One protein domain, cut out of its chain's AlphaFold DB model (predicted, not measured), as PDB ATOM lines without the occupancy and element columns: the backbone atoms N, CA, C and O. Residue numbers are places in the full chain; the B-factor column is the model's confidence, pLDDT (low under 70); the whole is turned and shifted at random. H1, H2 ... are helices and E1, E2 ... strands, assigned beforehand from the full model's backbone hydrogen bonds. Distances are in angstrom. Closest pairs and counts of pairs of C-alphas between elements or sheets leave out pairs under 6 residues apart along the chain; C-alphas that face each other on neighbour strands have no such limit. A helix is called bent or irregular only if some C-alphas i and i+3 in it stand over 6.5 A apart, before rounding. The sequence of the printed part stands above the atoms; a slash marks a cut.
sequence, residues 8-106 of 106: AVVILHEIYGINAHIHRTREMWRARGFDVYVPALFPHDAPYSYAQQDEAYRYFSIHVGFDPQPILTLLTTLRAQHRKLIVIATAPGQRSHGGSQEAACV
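This is residues 8 to 106 of the 106 residues of the protein "DLH domain-containing protein" of Citrobacter amalonaticus (UniProt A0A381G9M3). What is the main picture? A small twisted sheet of four strands stands between two helices, H1 over one face and H3 over the other, while H2 lies off the sheet, beyond the ends of E1 and E3 at residues 12 and 89. A long loop, residues 90 to 102, leads from E3 round to the edge strand E4. What are the parts? The printed part has 99 residues, with three named helices and four named strands in the order E1 H1 E2 H2 H3 E3 E4; the mixed sheet runs E2 E1 E3 E4, and the class is mixed, helices and strands. How large is it? It is compact, with a radius of gyration of the C-alphas of 13.8 A and spans of 39 by 33 by 20 A.

Where do the first elements lie? E1 is residues 8 to 12, 13.2 A long, from C-alpha 8 at (221.777, 183.908, 397.885). H1 is residues 20 to 31, 16.6 A, and E2 is residues 35 to 37, 6.7 A. What follows? H2 is residues 50 to 64, 18.7 A, with C-alpha 50 at (209.651, 172.707, 373.548); it is irregular, C-alphas 51 and 54 being 8.0 A apart. H3 is residues 69 to 81, 18.6 A. Which strands come last? E3 is residues 85 to 89, 13.3 A, and E4 is residues 103 to 105, 6.5 A, ending at C-alpha 105 at (214.924, 177.801, 402.123).

How do the strands pair? E2 and E1 are parallel at 20 degrees, with N 9 and O 35 2.8 A apart; E1 and E3 are parallel at 19 degrees, with N 10 and O 86 2.8 A apart. E3 and E4 form an antiparallel hairpin at 148 degrees, with N 87 and O 104 2.9 A apart. How do the helices stand to the sheet? H1 and H3 lie on opposite faces, giving three layers, helices on both faces of a sheet. H1, at a height over the sheet of 9.3 A, lies over E2 and E1 and runs along the strands, at 6 degrees to E1 on the local plane; the closest C-alphas of H1 and E2 are those of Arg 26 and Val 36, 6.3 A apart. H3, at a height of 10.1 A, lies over E1 and only just over E3, where 3 of its C-alphas fall, and runs along the strands at 2 degrees to E1 on the local plane; the closest C-alphas of H3 and E3 are those of Arg 79 and Leu 85, 6.0 A apart. Where does H2 stand? It is not on the sheet, and it is apart from H1 and H3. Which crossovers are there? E1, H1, E2 is a strand-helix-strand unit, two parallel neighbour strands with a helix between them in the chain, and E2, H2 H3, E3 is a split one with E1 between its strands in the sheet; both crossovers are right-handed. In H1 and H3 every O i to N i+4 pair is within hydrogen-bond range, in H2 9 of 11.

How far does it reach? The two C-alphas farthest apart are those of Ala 51 and Arg 83, 40.1 A. Which links are long? The links E2 to H2 and E3 to E4 are long, and the printed part has no cut. Where is confidence low? Residues 90 to 106 have a pLDDT under 70, and the mean of the printed part is 81.6.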
ATOM      1  N   ALA A   8     221.618 184.483 399.212       93.00
ATOM      2  CA  ALA A   8     221.777 183.908 397.885       93.00
ATOM      3  C   ALA A   8     220.559 183.106 397.427       93.00
ATOM      4  O   ALA A   8     219.826 182.516 398.228       93.00
ATOM      5  N   VAL A   9     220.377 183.065 396.109       93.00
ATOM      6  CA  VAL A   9     219.372 182.262 395.411       93.00
ATOM      7  C   VAL A   9     220.072 181.389 394.380       93.00
ATOM      8  O   VAL A   9     220.844 181.887 393.561       93.00
ATOM      9  N   VAL A  10     219.765 180.098 394.380       92.81
ATOM     10  CA  VAL A  10     220.175 179.147 393.346       92.81
ATOM     11  C   VAL A  10     218.947 178.775 392.528       92.81
ATOM     12  O   VAL A  10     217.959 178.289 393.074       92.81
ATOM     13  N   ILE A  11     218.999 179.013 391.220       91.62
ATOM     14  CA  ILE A  11     217.911 178.688 390.293       91.62
ATOM     15  C   ILE A  11     218.335 177.477 389.465       91.62
ATOM     16  O   ILE A  11     219.274 177.564 388.675       91.62
ATOM     17  N   LEU A  12     217.628 176.365 389.633       88.44
ATOM     18  CA  LEU A  12     217.814 175.148 388.853       88.44
ATOM     19  C   LEU A  12     216.857 175.165 387.657       88.44
ATOM     20  O   LEU A  12     215.634 175.287 387.808       88.44
ATOM     21  N   HIS A  13     217.432 175.083 386.460       84.38
ATOM     22  CA  HIS A  13     216.673 175.080 385.218       84.38
ATOM     23  C   HIS A  13     216.179 173.670 384.859       84.38
ATOM     24  O   HIS A  13     216.826 172.671 385.165       84.38
ATOM     25  N   GLU A  14     215.047 173.599 384.161       83.25
ATOM     26  CA  GLU A  14     214.526 172.371 383.541       83.25
ATOM     27  C   GLU A  14     215.465 171.819 382.454       83.25
ATOM     28  O   GLU A  14     216.452 172.452 382.073       83.25
ATOM     29  N   ILE A  15     215.097 170.689 381.846       86.00
ATOM     30  CA  ILE A  15     215.832 170.079 380.726       86.00
ATOM     31  C   ILE A  15     216.004 170.997 379.499       86.00
ATOM     32  O   ILE A  15     216.767 170.674 378.604       86.00
ATOM     33  N   TYR A  16     215.349 172.158 379.446       88.50
ATOM     34  CA  TYR A  16     215.486 173.115 378.344       88.50
ATOM     35  C   TYR A  16     216.694 174.049 378.451       88.50
ATOM     36  O   TYR A  16     216.933 174.838 377.543       88.50
ATOM     37  N   GLY A  17     217.434 174.015 379.556       87.62
ATOM     38  CA  GLY A  17     218.565 174.914 379.763       87.62
ATOM     39  C   GLY A  17     218.159 176.292 380.276       87.62
ATOM     40  O   GLY A  17     217.021 176.534 380.695       87.62
ATOM     41  N   ILE A  18     219.117 177.218 380.250       90.06
ATOM     42  CA  ILE A  18     218.932 178.594 380.712       90.06
ATOM     43  C   ILE A  18     218.121 179.364 379.662       90.06
ATOM     44  O   ILE A  18     218.648 179.979 378.743       90.06
ATOM     45  N   ASN A  19     216.797 179.305 379.787       88.81
ATOM     46  CA  ASN A  19     215.875 179.968 378.868       88.81
ATOM     47  C   ASN A  19     215.445 181.366 379.366       88.81
ATOM     48  O   ASN A  19     215.797 181.820 380.459       88.81
ATOM     49  N   ALA A  20     214.614 182.061 378.580       88.44
ATOM     50  CA  ALA A  20     214.132 183.405 378.912       88.44
ATOM     51  C   ALA A  20     213.399 183.498 380.269       88.44
ATOM     52  O   ALA A  20     213.410 184.556 380.897       88.44
ATOM     53  N   HIS A  21     212.760 182.418 380.732       87.44
ATOM     54  CA  HIS A  21     212.149 182.392 382.061       87.44
ATOM     55  C   HIS A  21     213.222 182.441 383.157       87.44
ATOM     56  O   HIS A  21     213.122 183.276 384.052       87.44
ATOM     57  N   ILE A  22     214.287 181.642 383.036       89.50
ATOM     58  CA  ILE A  22     215.411 181.643 383.985       89.50
ATOM     59  C   ILE A  22     216.084 183.016 384.046       89.50
ATOM     60  O   ILE A  22     216.351 183.517 385.137       89.50
ATOM     61  N   HIS A  23     216.283 183.673 382.899       90.88
ATOM     62  CA  HIS A  23     216.825 185.034 382.864       90.88
ATOM     63  C   HIS A  23     215.942 186.047 383.601       90.88
ATOM     64  O   HIS A  23     216.452 186.824 384.408       90.88
ATOM     65  N   ARG A  24     214.621 186.020 383.380       90.62
ATOM     66  CA  ARG A  24     213.686 186.913 384.087       90.62
ATOM     67  C   ARG A  24     213.672 186.653 385.590       90.62
ATOM     68  O   ARG A  24     213.709 187.601 386.368       90.62
ATOM     69  N   THR A  25     213.648 185.386 386.000       89.88
ATOM     70  CA  THR A  25     213.683 185.009 387.417       89.88
ATOM     71  C   THR A  25     214.994 185.452 388.062       89.88
ATOM     72  O   THR A  25     214.972 186.047 389.138       89.88
ATOM     73  N   ARG A  26     216.131 185.258 387.381       92.50
ATOM     74  CA  ARG A  26     217.434 185.755 387.836       92.50
ATOM     75  C   ARG A  26     217.409 187.261 388.071       92.50
ATOM     76  O   ARG A  26     217.847 187.706 389.128       92.50
ATOM     77  N   GLU A  27     216.910 188.028 387.110       93.75
ATOM     78  CA  GLU A  27     216.895 189.488 387.213       93.75
ATOM     79  C   GLU A  27     215.974 189.970 388.339       93.75
ATOM     80  O   GLU A  27     216.356 190.826 389.133       93.75
ATOM     81  N   MET A  28     214.807 189.340 388.493       92.38
ATOM     82  CA  MET A  28     213.887 189.622 389.597       92.38
ATOM     83  C   MET A  28     214.552 189.443 390.971       92.38
ATOM     84  O   MET A  28     214.351 190.268 391.861       92.38
ATOM     85  N   TRP A  29     215.328 188.374 391.173       92.56
ATOM     86  CA  TRP A  29     216.008 188.129 392.451       92.56
ATOM     87  C   TRP A  29     217.217 189.038 392.667       92.56
ATOM     88  O   TRP A  29     217.424 189.508 393.786       92.56
ATOM     89  N   ARG A  30     217.956 189.368 391.602       92.25
ATOM     90  CA  ARG A  30     219.036 190.365 391.665       92.25
ATOM     91  C   ARG A  30     218.514 191.737 392.072       92.25
ATOM     92  O   ARG A  30     219.073 192.353 392.972       92.25
ATOM     93  N   ALA A  31     217.392 192.169 391.496       93.00
ATOM     94  CA  ALA A  31     216.741 193.428 391.856       93.00
ATOM     95  C   ALA A  31     216.288 193.482 393.331       93.00
ATOM     96  O   ALA A  31     216.111 194.564 393.884       93.00
ATOM     97  N   ARG A  32     216.128 192.324 393.990       91.38
ATOM     98  CA  ARG A  32     215.810 192.205 395.425       91.38
ATOM     99  C   ARG A  32     217.048 192.165 396.331       91.38
ATOM    100  O   ARG A  32     216.891 192.007 397.538       91.38
ATOM    101  N   GLY A  33     218.255 192.293 395.774       91.12
ATOM    102  CA  GLY A  33     219.512 192.326 396.526       91.12
ATOM    103  C   GLY A  33     220.113 190.956 396.855       91.12
ATOM    104  O   GLY A  33     220.943 190.871 397.755       91.12
ATOM    105  N   PHE A  34     219.696 189.893 396.161       92.62
ATOM    106  CA  PHE A  34     220.270 188.556 396.337       92.62
ATOM    107  C   PHE A  34     221.431 188.307 395.374       92.62
ATOM    108  O   PHE A  34     221.381 188.699 394.204       92.62
ATOM    109  N   ASP A  35     222.415 187.536 395.834       93.25
ATOM    110  CA  ASP A  35     223.389 186.904 394.951       93.25
ATOM    111  C   ASP A  35     222.726 185.726 394.235       93.25
ATOM    112  O   ASP A  35     222.261 184.774 394.863       93.25
ATOM    113  N   VAL A  36     222.636 185.793 392.907       93.25
ATOM    114  CA  VAL A  36     221.909 184.788 392.121       93.25
ATOM    115  C   VAL A  36     222.860 183.903 391.332       93.25
ATOM    116  O   VAL A  36     223.595 184.393 390.467       93.25
ATOM    117  N   TYR A  37     222.749 182.599 391.575       92.75
ATOM    118  CA  TYR A  37     223.489 181.530 390.920       92.75
ATOM    119  C   TYR A  37     222.549 180.708 390.037       92.75
ATOM    120  O   TYR A  37     221.476 180.287 390.464       92.75
ATOM    121  N   VAL A  38     222.964 180.469 388.794       91.81
ATOM    122  CA  VAL A  38     222.246 179.617 387.839       91.81
ATOM    123  C   VAL A  38     223.259 178.613 387.293       91.81
ATOM    124  O   VAL A  38     223.968 178.946 386.343       91.81
ATOM    125  N   PRO A  39     223.424 177.438 387.926       88.50
ATOM    126  CA  PRO A  39     224.327 176.424 387.405       88.50
ATOM    127  C   PRO A  39     223.809 175.939 386.049       88.50
ATOM    128  O   PRO A  39     222.650 175.545 385.925       88.50
ATOM    129  N   ALA A  40     224.666 175.992 385.032       83.31
ATOM    130  CA  ALA A  40     224.368 175.406 383.737       83.31
ATOM    131  C   ALA A  40     224.535 173.885 383.840       83.31
ATOM    132  O   ALA A  40     225.622 173.399 384.144       83.31
ATOM    133  N   LEU A  41     223.456 173.137 383.608       80.50
ATOM    134  CA  LEU A  41     223.509 171.673 383.512       80.50
ATOM    135  C   LEU A  41     223.952 171.221 382.117       80.50
ATOM    136  O   LEU A  41     224.405 170.096 381.941       80.50
ATOM    137  N   PHE A  42     223.818 172.099 381.124       80.88
ATOM    138  CA  PHE A  42     224.235 171.849 379.756       80.88
ATOM    139  C   PHE A  42     225.514 172.625 379.428       80.88
ATOM    140  O   PHE A  42     225.669 173.755 379.884       80.88
ATOM    141  N   PRO A  43     226.417 172.065 378.603       75.75
ATOM    142  CA  PRO A  43     227.650 172.748 378.206       75.75
ATOM    143  C   PRO A  43     227.436 173.834 377.143       75.75
ATOM    144  O   PRO A  43     228.385 174.516 376.771       75.75
ATOM    145  N   HIS A  44     226.221 173.961 376.607       77.56
ATOM    146  CA  HIS A  44     225.874 174.907 375.554       77.56
ATOM    147  C   HIS A  44     224.950 176.002 376.097       77.56
ATOM    148  O   HIS A  44     224.069 175.736 376.912       77.56
ATOM    149  N   ASP A  45     225.144 177.230 375.608       77.00
ATOM    150  CA  ASP A  45     224.391 178.406 376.064       77.00
ATOM    151  C   ASP A  45     222.982 178.493 375.459       77.00
ATOM    152  O   ASP A  45     222.091 179.127 376.026       77.00
ATOM    153  N   ALA A  46     222.767 177.884 374.288       85.69
ATOM    154  CA  ALA A  46     221.487 177.936 373.596       85.69
ATOM    155  C   ALA A  46     220.470 176.989 374.264       85.69
ATOM    156  O   ALA A  46     220.707 175.787 374.306       85.69
ATOM    157  N   PRO A  47     219.322 177.474 374.762       88.31
ATOM    158  CA  PRO A  47     218.323 176.599 375.364       88.31
ATOM    159  C   PRO A  47     217.618 175.736 374.309       88.31
ATOM    160  O   PRO A  47     217.349 176.197 373.196       88.31
ATOM    161  N   TYR A  48     217.227 174.518 374.685       88.62
ATOM    162  CA  TYR A  48     216.334 173.698 373.868       88.62
ATOM    163  C   TYR A  48     214.932 174.314 373.814       88.62
ATOM    164  O   TYR A  48     214.412 174.854 374.798       88.62
ATOM    165  N   SER A  49     214.282 174.202 372.659       87.94
ATOM    166  CA  SER A  49     212.867 174.552 372.513       87.94
ATOM    167  C   SER A  49     211.945 173.433 373.018       87.94
ATOM    168  O   SER A  49     212.362 172.288 373.177       87.94
ATOM    169  N   TYR A  50     210.654 173.732 373.206       85.12
ATOM    170  CA  TYR A  50     209.651 172.707 373.548       85.12
ATOM    171  C   TYR A  50     209.532 171.611 372.489       85.12
ATOM    172  O   TYR A  50     209.312 170.454 372.827       85.12
ATOM    173  N   ALA A  51     209.721 171.956 371.213       89.00
ATOM    174  CA  ALA A  51     209.722 170.976 370.130       89.00
ATOM    175  C   ALA A  51     210.906 169.995 370.229       89.00
ATOM    176  O   ALA A  51     210.856 168.913 369.655       89.00
ATOM    177  N   GLN A  52     211.952 170.358 370.972       90.00
ATOM    178  CA  GLN A  52     213.145 169.549 371.199       90.00
ATOM    179  C   GLN A  52     213.118 168.835 372.554       90.00
ATOM    180  O   GLN A  52     214.165 168.412 373.030       90.00
ATOM    181  N   GLN A  53     211.952 168.690 373.194       89.88
ATOM    182  CA  GLN A  53     211.846 168.044 374.506       89.88
ATOM    183  C   GLN A  53     212.525 166.665 374.543       89.88
ATOM    184  O   GLN A  53     213.280 166.384 375.471       89.88
ATOM    185  N   ASP A  54     212.310 165.829 373.525       89.88
ATOM    186  CA  ASP A  54     212.896 164.485 373.476       89.88
ATOM    187  C   ASP A  54     214.419 164.525 373.294       89.88
ATOM    188  O   ASP A  54     215.150 163.730 373.886       89.88
ATOM    189  N   GLU A  55     214.922 165.481 372.507       90.31
ATOM    190  CA  GLU A  55     216.357 165.711 372.329       90.31
ATOM    191  C   GLU A  55     217.001 166.180 373.636       90.31
ATOM    192  O   GLU A  55     218.000 165.608 374.073       90.31
ATOM    193  N   ALA A  56     216.380 167.164 374.282       89.06
ATOM    194  CA  ALA A  56     216.788 167.728 375.555       89.06
ATOM    195  C   ALA A  56     216.823 166.663 376.660       89.06
ATOM    196  O   ALA A  56     217.812 166.529 377.380       89.06
ATOM    197  N   TYR A  57     215.766 165.851 376.756       89.25
ATOM    198  CA  TYR A  57     215.666 164.765 377.726       89.25
ATOM    199  C   TYR A  57     216.703 163.672 377.472       89.25
ATOM    200  O   TYR A  57     217.337 163.185 378.411       89.25
ATOM    201  N   ARG A  58     216.909 163.291 376.207       90.12
ATOM    202  CA  ARG A  58     217.919 162.301 375.828       90.12
ATOM    203  C   ARG A  58     219.323 162.801 376.151       90.12
ATOM    204  O   ARG A  58     220.105 162.053 376.730       90.12
ATOM    205  N   TYR A  59     219.629 164.056 375.826       89.62
ATOM    206  CA  TYR A  59     220.919 164.654 376.152       89.62
ATOM    207  C   TYR A  59     221.133 164.702 377.663       89.62
ATOM    208  O   TYR A  59     222.166 164.245 378.147       89.62
ATOM    209  N   PHE A  60     220.141 165.195 378.411       87.06
ATOM    210  CA  PHE A  60     220.178 165.227 379.868       87.06
ATOM    211  C   PHE A  60     220.446 163.830 380.435       87.06
ATOM    212  O   PHE A  60     221.396 163.643 381.184       87.06
ATOM    213  N   SER A  61     219.683 162.827 380.005       86.25
ATOM    214  CA  SER A  61     219.794 161.460 380.519       86.25
ATOM    215  C   SER A  61     221.145 160.799 380.212       86.25
ATOM    216  O   SER A  61     221.621 160.009 381.022       86.25
ATOM    217  N   ILE A  62     221.762 161.103 379.062       86.69
ATOM    218  CA  ILE A  62     223.038 160.500 378.632       86.69
ATOM    219  C   ILE A  62     224.253 161.250 379.194       86.69
ATOM    220  O   ILE A  62     225.228 160.617 379.590       86.69
ATOM    221  N   HIS A  63     224.224 162.584 379.190       83.12
ATOM    222  CA  HIS A  63     225.412 163.414 379.425       83.12
ATOM    223  C   HIS A  63     225.416 164.136 380.771       83.12
ATOM    224  O   HIS A  63     226.490 164.457 381.272       83.12
ATOM    225  N   VAL A  64     224.244 164.405 381.345       81.56
ATOM    226  CA  VAL A  64     224.114 165.085 382.643       81.56
ATOM    227  C   VAL A  64     223.819 164.064 383.740       81.56
ATOM    228  O   VAL A  64     224.444 164.074 384.797       81.56
ATOM    229  N   GLY A  65     222.910 163.133 383.458       80.12
ATOM    230  CA  GLY A  65     222.451 162.119 384.392       80.12
ATOM    231  C   GLY A  65     221.565 162.684 385.502       80.12
ATOM    232  O   GLY A  65     221.172 163.849 385.509       80.12
ATOM    233  N   PHE A  66     221.240 161.817 386.456       76.62
ATOM    234  CA  PHE A  66     220.392 162.133 387.609       76.62
ATOM    235  C   PHE A  66     221.197 162.235 388.908       76.62
ATOM    236  O   PHE A  66     220.614 162.171 389.986       76.62
ATOM    237  N   ASP A  67     222.528 162.346 388.821       80.75
ATOM    238  CA  ASP A  67     223.385 162.436 390.000       80.75
ATOM    239  C   ASP A  67     223.237 163.819 390.667       80.75
ATOM    240  O   ASP A  67     223.634 164.831 390.081       80.75
ATOM    241  N   PRO A  68     222.683 163.904 391.892       80.88
ATOM    242  CA  PRO A  68     222.528 165.177 392.578       80.88
ATOM    243  C   PRO A  68     223.840 165.687 393.192       80.88
ATOM    244  O   PRO A  68     223.877 166.842 393.622       80.88
ATOM    245  N   GLN A  69     224.907 164.876 393.275       85.31
ATOM    246  CA  GLN A  69     226.127 165.229 394.012       85.31
ATOM    247  C   GLN A  69     226.769 166.563 393.582       85.31
ATOM    248  O   GLN A  69     227.132 167.341 394.473       85.31
ATOM    249  N   PRO A  70     226.875 166.914 392.282       85.12
ATOM    250  CA  PRO A  70     227.435 168.204 391.874       85.12
ATOM    251  C   PRO A  70     226.623 169.395 392.400       85.12
ATOM    252  O   PRO A  70     227.186 170.383 392.878       85.12
ATOM    253  N   ILE A  71     225.292 169.280 392.380       85.75
ATOM    254  CA  ILE A  71     224.389 170.311 392.898       85.75
ATOM    255  C   ILE A  71     224.467 170.375 394.421       85.75
ATOM    256  O   ILE A  71     224.601 171.463 394.974       85.75
ATOM    257  N   LEU A  72     224.455 169.235 395.115       88.25
ATOM    258  CA  LEU A  72     224.594 169.192 396.574       88.25
ATOM    259  C   LEU A  72     225.925 169.793 397.044       88.25
ATOM    260  O   LEU A  72     225.954 170.529 398.033       88.25
ATOM    261  N   THR A  73     227.011 169.544 396.311       89.81
ATOM    262  CA  THR A  73     228.330 170.132 396.586       89.81
ATOM    263  C   THR A  73     228.281 171.652 396.454       89.81
ATOM    264  O   THR A  73     228.667 172.361 397.385       89.81
ATOM    265  N   LEU A  74     227.721 172.163 395.351       88.88
ATOM    266  CA  LEU A  74     227.528 173.599 395.141       88.88
ATOM    267  C   LEU A  74     226.688 174.233 396.260       88.88
ATOM    268  O   LEU A  74     227.082 175.251 396.829       88.88
ATOM    269  N   LEU A  75     225.548 173.624 396.601       89.38
ATOM    270  CA  LEU A  75     224.665 174.117 397.659       89.38
ATOM    271  C   LEU A  75     225.377 174.151 399.014       89.38
ATOM    272  O   LEU A  75     225.249 175.132 399.741       89.38
ATOM    273  N   THR A  76     226.176 173.131 399.328       90.12
ATOM    274  CA  THR A  76     226.953 173.065 400.574       90.12
ATOM    275  C   THR A  76     227.989 174.189 400.646       90.12
ATOM    276  O   THR A  76     228.087 174.877 401.667       90.12
ATOM    277  N   THR A  77     228.718 174.440 399.553       90.00
ATOM    278  CA  THR A  77     229.681 175.549 399.468       90.00
ATOM    279  C   THR A  77     228.997 176.904 399.650       90.00
ATOM    280  O   THR A  77     229.431 177.707 400.478       90.00
ATOM    281  N   LEU A  78     227.893 177.149 398.939       90.31
ATOM    282  CA  LEU A  78     227.154 178.411 399.028       90.31
ATOM    283  C   LEU A  78     226.524 178.606 400.413       90.31
ATOM    284  O   LEU A  78     226.548 179.709 400.964       90.31
ATOM    285  N   ARG A  79     226.026 177.537 401.039       87.75
ATOM    286  CA  ARG A  79     225.443 177.592 402.386       87.75
ATOM    287  C   ARG A  79     226.452 178.036 403.444       87.75
ATOM    288  O   ARG A  79     226.068 178.714 404.401       87.75
ATOM    289  N   ALA A  80     227.729 177.698 403.269       88.38
ATOM    290  CA  ALA A  80     228.820 178.141 404.138       88.38
ATOM    291  C   ALA A  80     229.219 179.615 403.915       88.38
ATOM    292  O   ALA A  80     229.764 180.239 404.825       88.38
ATOM    293  N   GLN A  81     228.898 180.190 402.751       88.75
ATOM    294  CA  GLN A  81     229.274 181.555 402.354       88.75
ATOM    295  C   GLN A  81     228.149 182.578 402.565       88.75
ATOM    296  O   GLN A  81     228.411 183.711 402.960       88.75
ATOM    297  N   HIS A  82     226.884 182.173 402.442       89.81
ATOM    298  CA  HIS A  82     225.729 183.082 402.482       89.81
ATOM    299  C   HIS A  82     224.892 182.942 403.748       89.81
ATOM    300  O   HIS A  82     224.752 181.845 404.286       89.81
ATOM    301  N   ARG A  83     224.332 184.047 404.249       88.31
ATOM    302  CA  ARG A  83     223.519 184.040 405.478       88.31
ATOM    303  C   ARG A  83     222.263 183.183 405.301       88.31
ATOM    304  O   ARG A  83     221.944 182.377 406.174       88.31
ATOM    305  N   LYS A  84     221.593 183.355 404.164       88.31
ATOM    306  CA  LYS A  84     220.418 182.601 403.729       88.31
ATOM    307  C   LYS A  84     220.665 182.042 402.332       88.31
ATOM    308  O   LYS A  84     221.216 182.749 401.491       88.31
ATOM    309  N   LEU A  85     220.226 180.809 402.090       89.56
ATOM    310  CA  LEU A  85     220.249 180.181 400.774       89.56
ATOM    311  C   LEU A  85     218.829 179.750 400.391       89.56
ATOM    312  O   LEU A  85     218.142 179.070 401.153       89.56
ATOM    313  N   ILE A  86     218.379 180.180 399.218       88.69
ATOM    314  CA  ILE A  86     217.084 179.810 398.648       88.69
ATOM    315  C   ILE A  86     217.336 179.001 397.381       88.69
ATOM    316  O   ILE A  86     218.128 179.418 396.540       88.69
ATOM    317  N   VAL A  87     216.645 177.876 397.218       87.19
ATOM    318  CA  VAL A  87     216.692 177.066 395.996       87.19
ATOM    319  C   VAL A  87     215.339 177.128 395.303       87.19
ATOM    320  O   VAL A  87     214.297 176.933 395.930       87.19
ATOM    321  N   ILE A  88     215.366 177.421 394.005       85.69
ATOM    322  CA  ILE A  88     214.185 177.494 393.143       85.69
ATOM    323  C   ILE A  88     214.372 176.486 392.021       85.69
ATOM    324  O   ILE A  88     215.316 176.599 391.240       85.69
ATOM    325  N   ALA A  89     213.462 175.521 391.931       79.00
ATOM    326  CA  ALA A  89     213.381 174.602 390.806       79.00
ATOM    327  C   ALA A  89     212.203 174.999 389.912       79.00
ATOM    328  O   ALA A  89     211.122 175.331 390.398       79.00
ATOM    329  N   THR A  90     212.422 174.989 388.600       69.38
ATOM    330  CA  THR A  90     211.369 175.240 387.602       69.38
ATOM    331  C   THR A  90     210.851 173.901 387.067       69.38
ATOM    332  O   THR A  90     211.637 172.963 386.935       69.38
ATOM    333  N   ALA A  91     209.534 173.773 386.857       61.66
ATOM    334  CA  ALA A  91     208.886 172.542 386.389       61.66
ATOM    335  C   ALA A  91     208.126 172.762 385.062       61.66
ATOM    336  O   ALA A  91     207.381 173.751 384.947       61.66
ATOM    337  N   PRO A  92     208.257 171.837 384.080       53.09
ATOM    338  CA  PRO A  92     207.705 172.007 382.741       53.09
ATOM    339  C   PRO A  92     206.179 171.931 382.804       53.09
ATOM    340  O   PRO A  92     205.587 170.859 382.834       53.09
ATOM    341  N   GLY A  93     205.528 173.090 382.885       49.31
ATOM    342  CA  GLY A  93     204.072 173.185 383.030       49.31
ATOM    343  C   GLY A  93     203.593 174.469 383.703       49.31
ATOM    344  O   GLY A  93     202.473 174.908 383.458       49.31
ATOM    345  N   GLN A  94     204.457 175.152 384.459       50.00
ATOM    346  CA  GLN A  94     204.155 176.454 385.071       50.00
ATOM    347  C   GLN A  94     204.267 177.596 384.038       50.00
ATOM    348  O   GLN A  94     205.053 178.530 384.189       50.00
ATOM    349  N   ARG A  95     203.543 177.506 382.915       52.50
ATOM    350  CA  ARG A  95     203.594 178.517 381.837       52.50
ATOM    351  C   ARG A  95     202.271 179.180 381.490       52.50
ATOM    352  O   ARG A  95     202.252 180.068 380.643       52.50
ATOM    353  N   SER A  96     201.207 178.864 382.208       42.38
ATOM    354  CA  SER A  96     199.892 179.436 381.948       42.38
ATOM    355  C   SER A  96     199.389 180.106 383.222       42.38
ATOM    356  O   SER A  96     198.785 179.447 384.049       42.38
ATOM    357  N   HIS A  97     199.606 181.418 383.352       36.97
ATOM    358  CA  HIS A  97     198.995 182.288 384.372       36.97
ATOM    359  C   HIS A  97     199.505 182.109 385.816       36.97
ATOM    360  O   HIS A  97     199.093 181.214 386.540       36.97
ATOM    361  N   GLY A  98     200.358 183.036 386.271       43.81
ATOM    362  CA  GLY A  98     200.508 183.351 387.703       43.81
ATOM    363  C   GLY A  98     200.995 182.233 388.635       43.81
ATOM    364  O   GLY A  98     200.819 182.362 389.842       43.81
ATOM    365  N   GLY A  99     201.592 181.162 388.108       39.94
ATOM    366  CA  GLY A  99     202.074 180.030 388.898       39.94
ATOM    367  C   GLY A  99     203.156 180.432 389.902       39.94
ATOM    368  O   GLY A  99     204.214 180.939 389.523       39.94
ATOM    369  N   SER A 100     202.873 180.221 391.187       46.56
ATOM    370  CA  SER A 100     203.791 180.459 392.300       46.56
ATOM    371  C   SER A 100     205.097 179.686 392.102       46.56
ATOM    372  O   SER A 100     205.089 178.464 391.982       46.56
ATOM    373  N   GLN A 101     206.228 180.398 392.078       52.69
ATOM    374  CA  GLN A 101     207.548 179.776 392.197       52.69
ATOM    375  C   GLN A 101     207.679 179.239 393.623       52.69
ATOM    376  O   GLN A 101     207.660 180.021 394.575       52.69
ATOM    377  N   GLU A 102     207.799 177.925 393.781       53.50
ATOM    378  CA  GLU A 102     208.099 177.336 395.082       53.50
ATOM    379  C   GLU A 102     209.590 177.525 395.370       53.50
ATOM    380  O   GLU A 102     210.467 176.987 394.696       53.50
ATOM    381  N   ALA A 103     209.869 178.380 396.348       55.34
ATOM    382  CA  ALA A 103     211.206 178.670 396.828       55.34
ATOM    383  C   ALA A 103     211.407 177.937 398.157       55.34
ATOM    384  O   ALA A 103     210.761 178.269 399.152       55.34
ATOM    385  N   ALA A 104     212.307 176.956 398.183       60.56
ATOM    386  CA  ALA A 104     212.687 176.278 399.416       60.56
ATOM    387  C   ALA A 104     213.875 177.010 400.055       60.56
ATOM    388  O   ALA A 104     214.871 177.295 399.389       60.56
ATOM    389  N   CYS A 105     213.778 177.331 401.346       56.09
ATOM    390  CA  CYS A 105     214.924 177.801 402.123       56.09
ATOM    391  C   CYS A 105     215.657 176.583 402.691       56.09
ATOM    392  O   CYS A 105     215.022 175.744 403.329       56.09
ATOM    393  N   VAL A 106     216.970 176.511 402.476       56.69
ATOM    394  CA  VAL A 106     217.865 175.442 402.961       56.69
ATOM    395  C   VAL A 106     219.005 176.014 403.802       56.69
ATOM    396  O   VAL A 106     219.377 177.195 403.615       56.69
TER     397      VAL A 106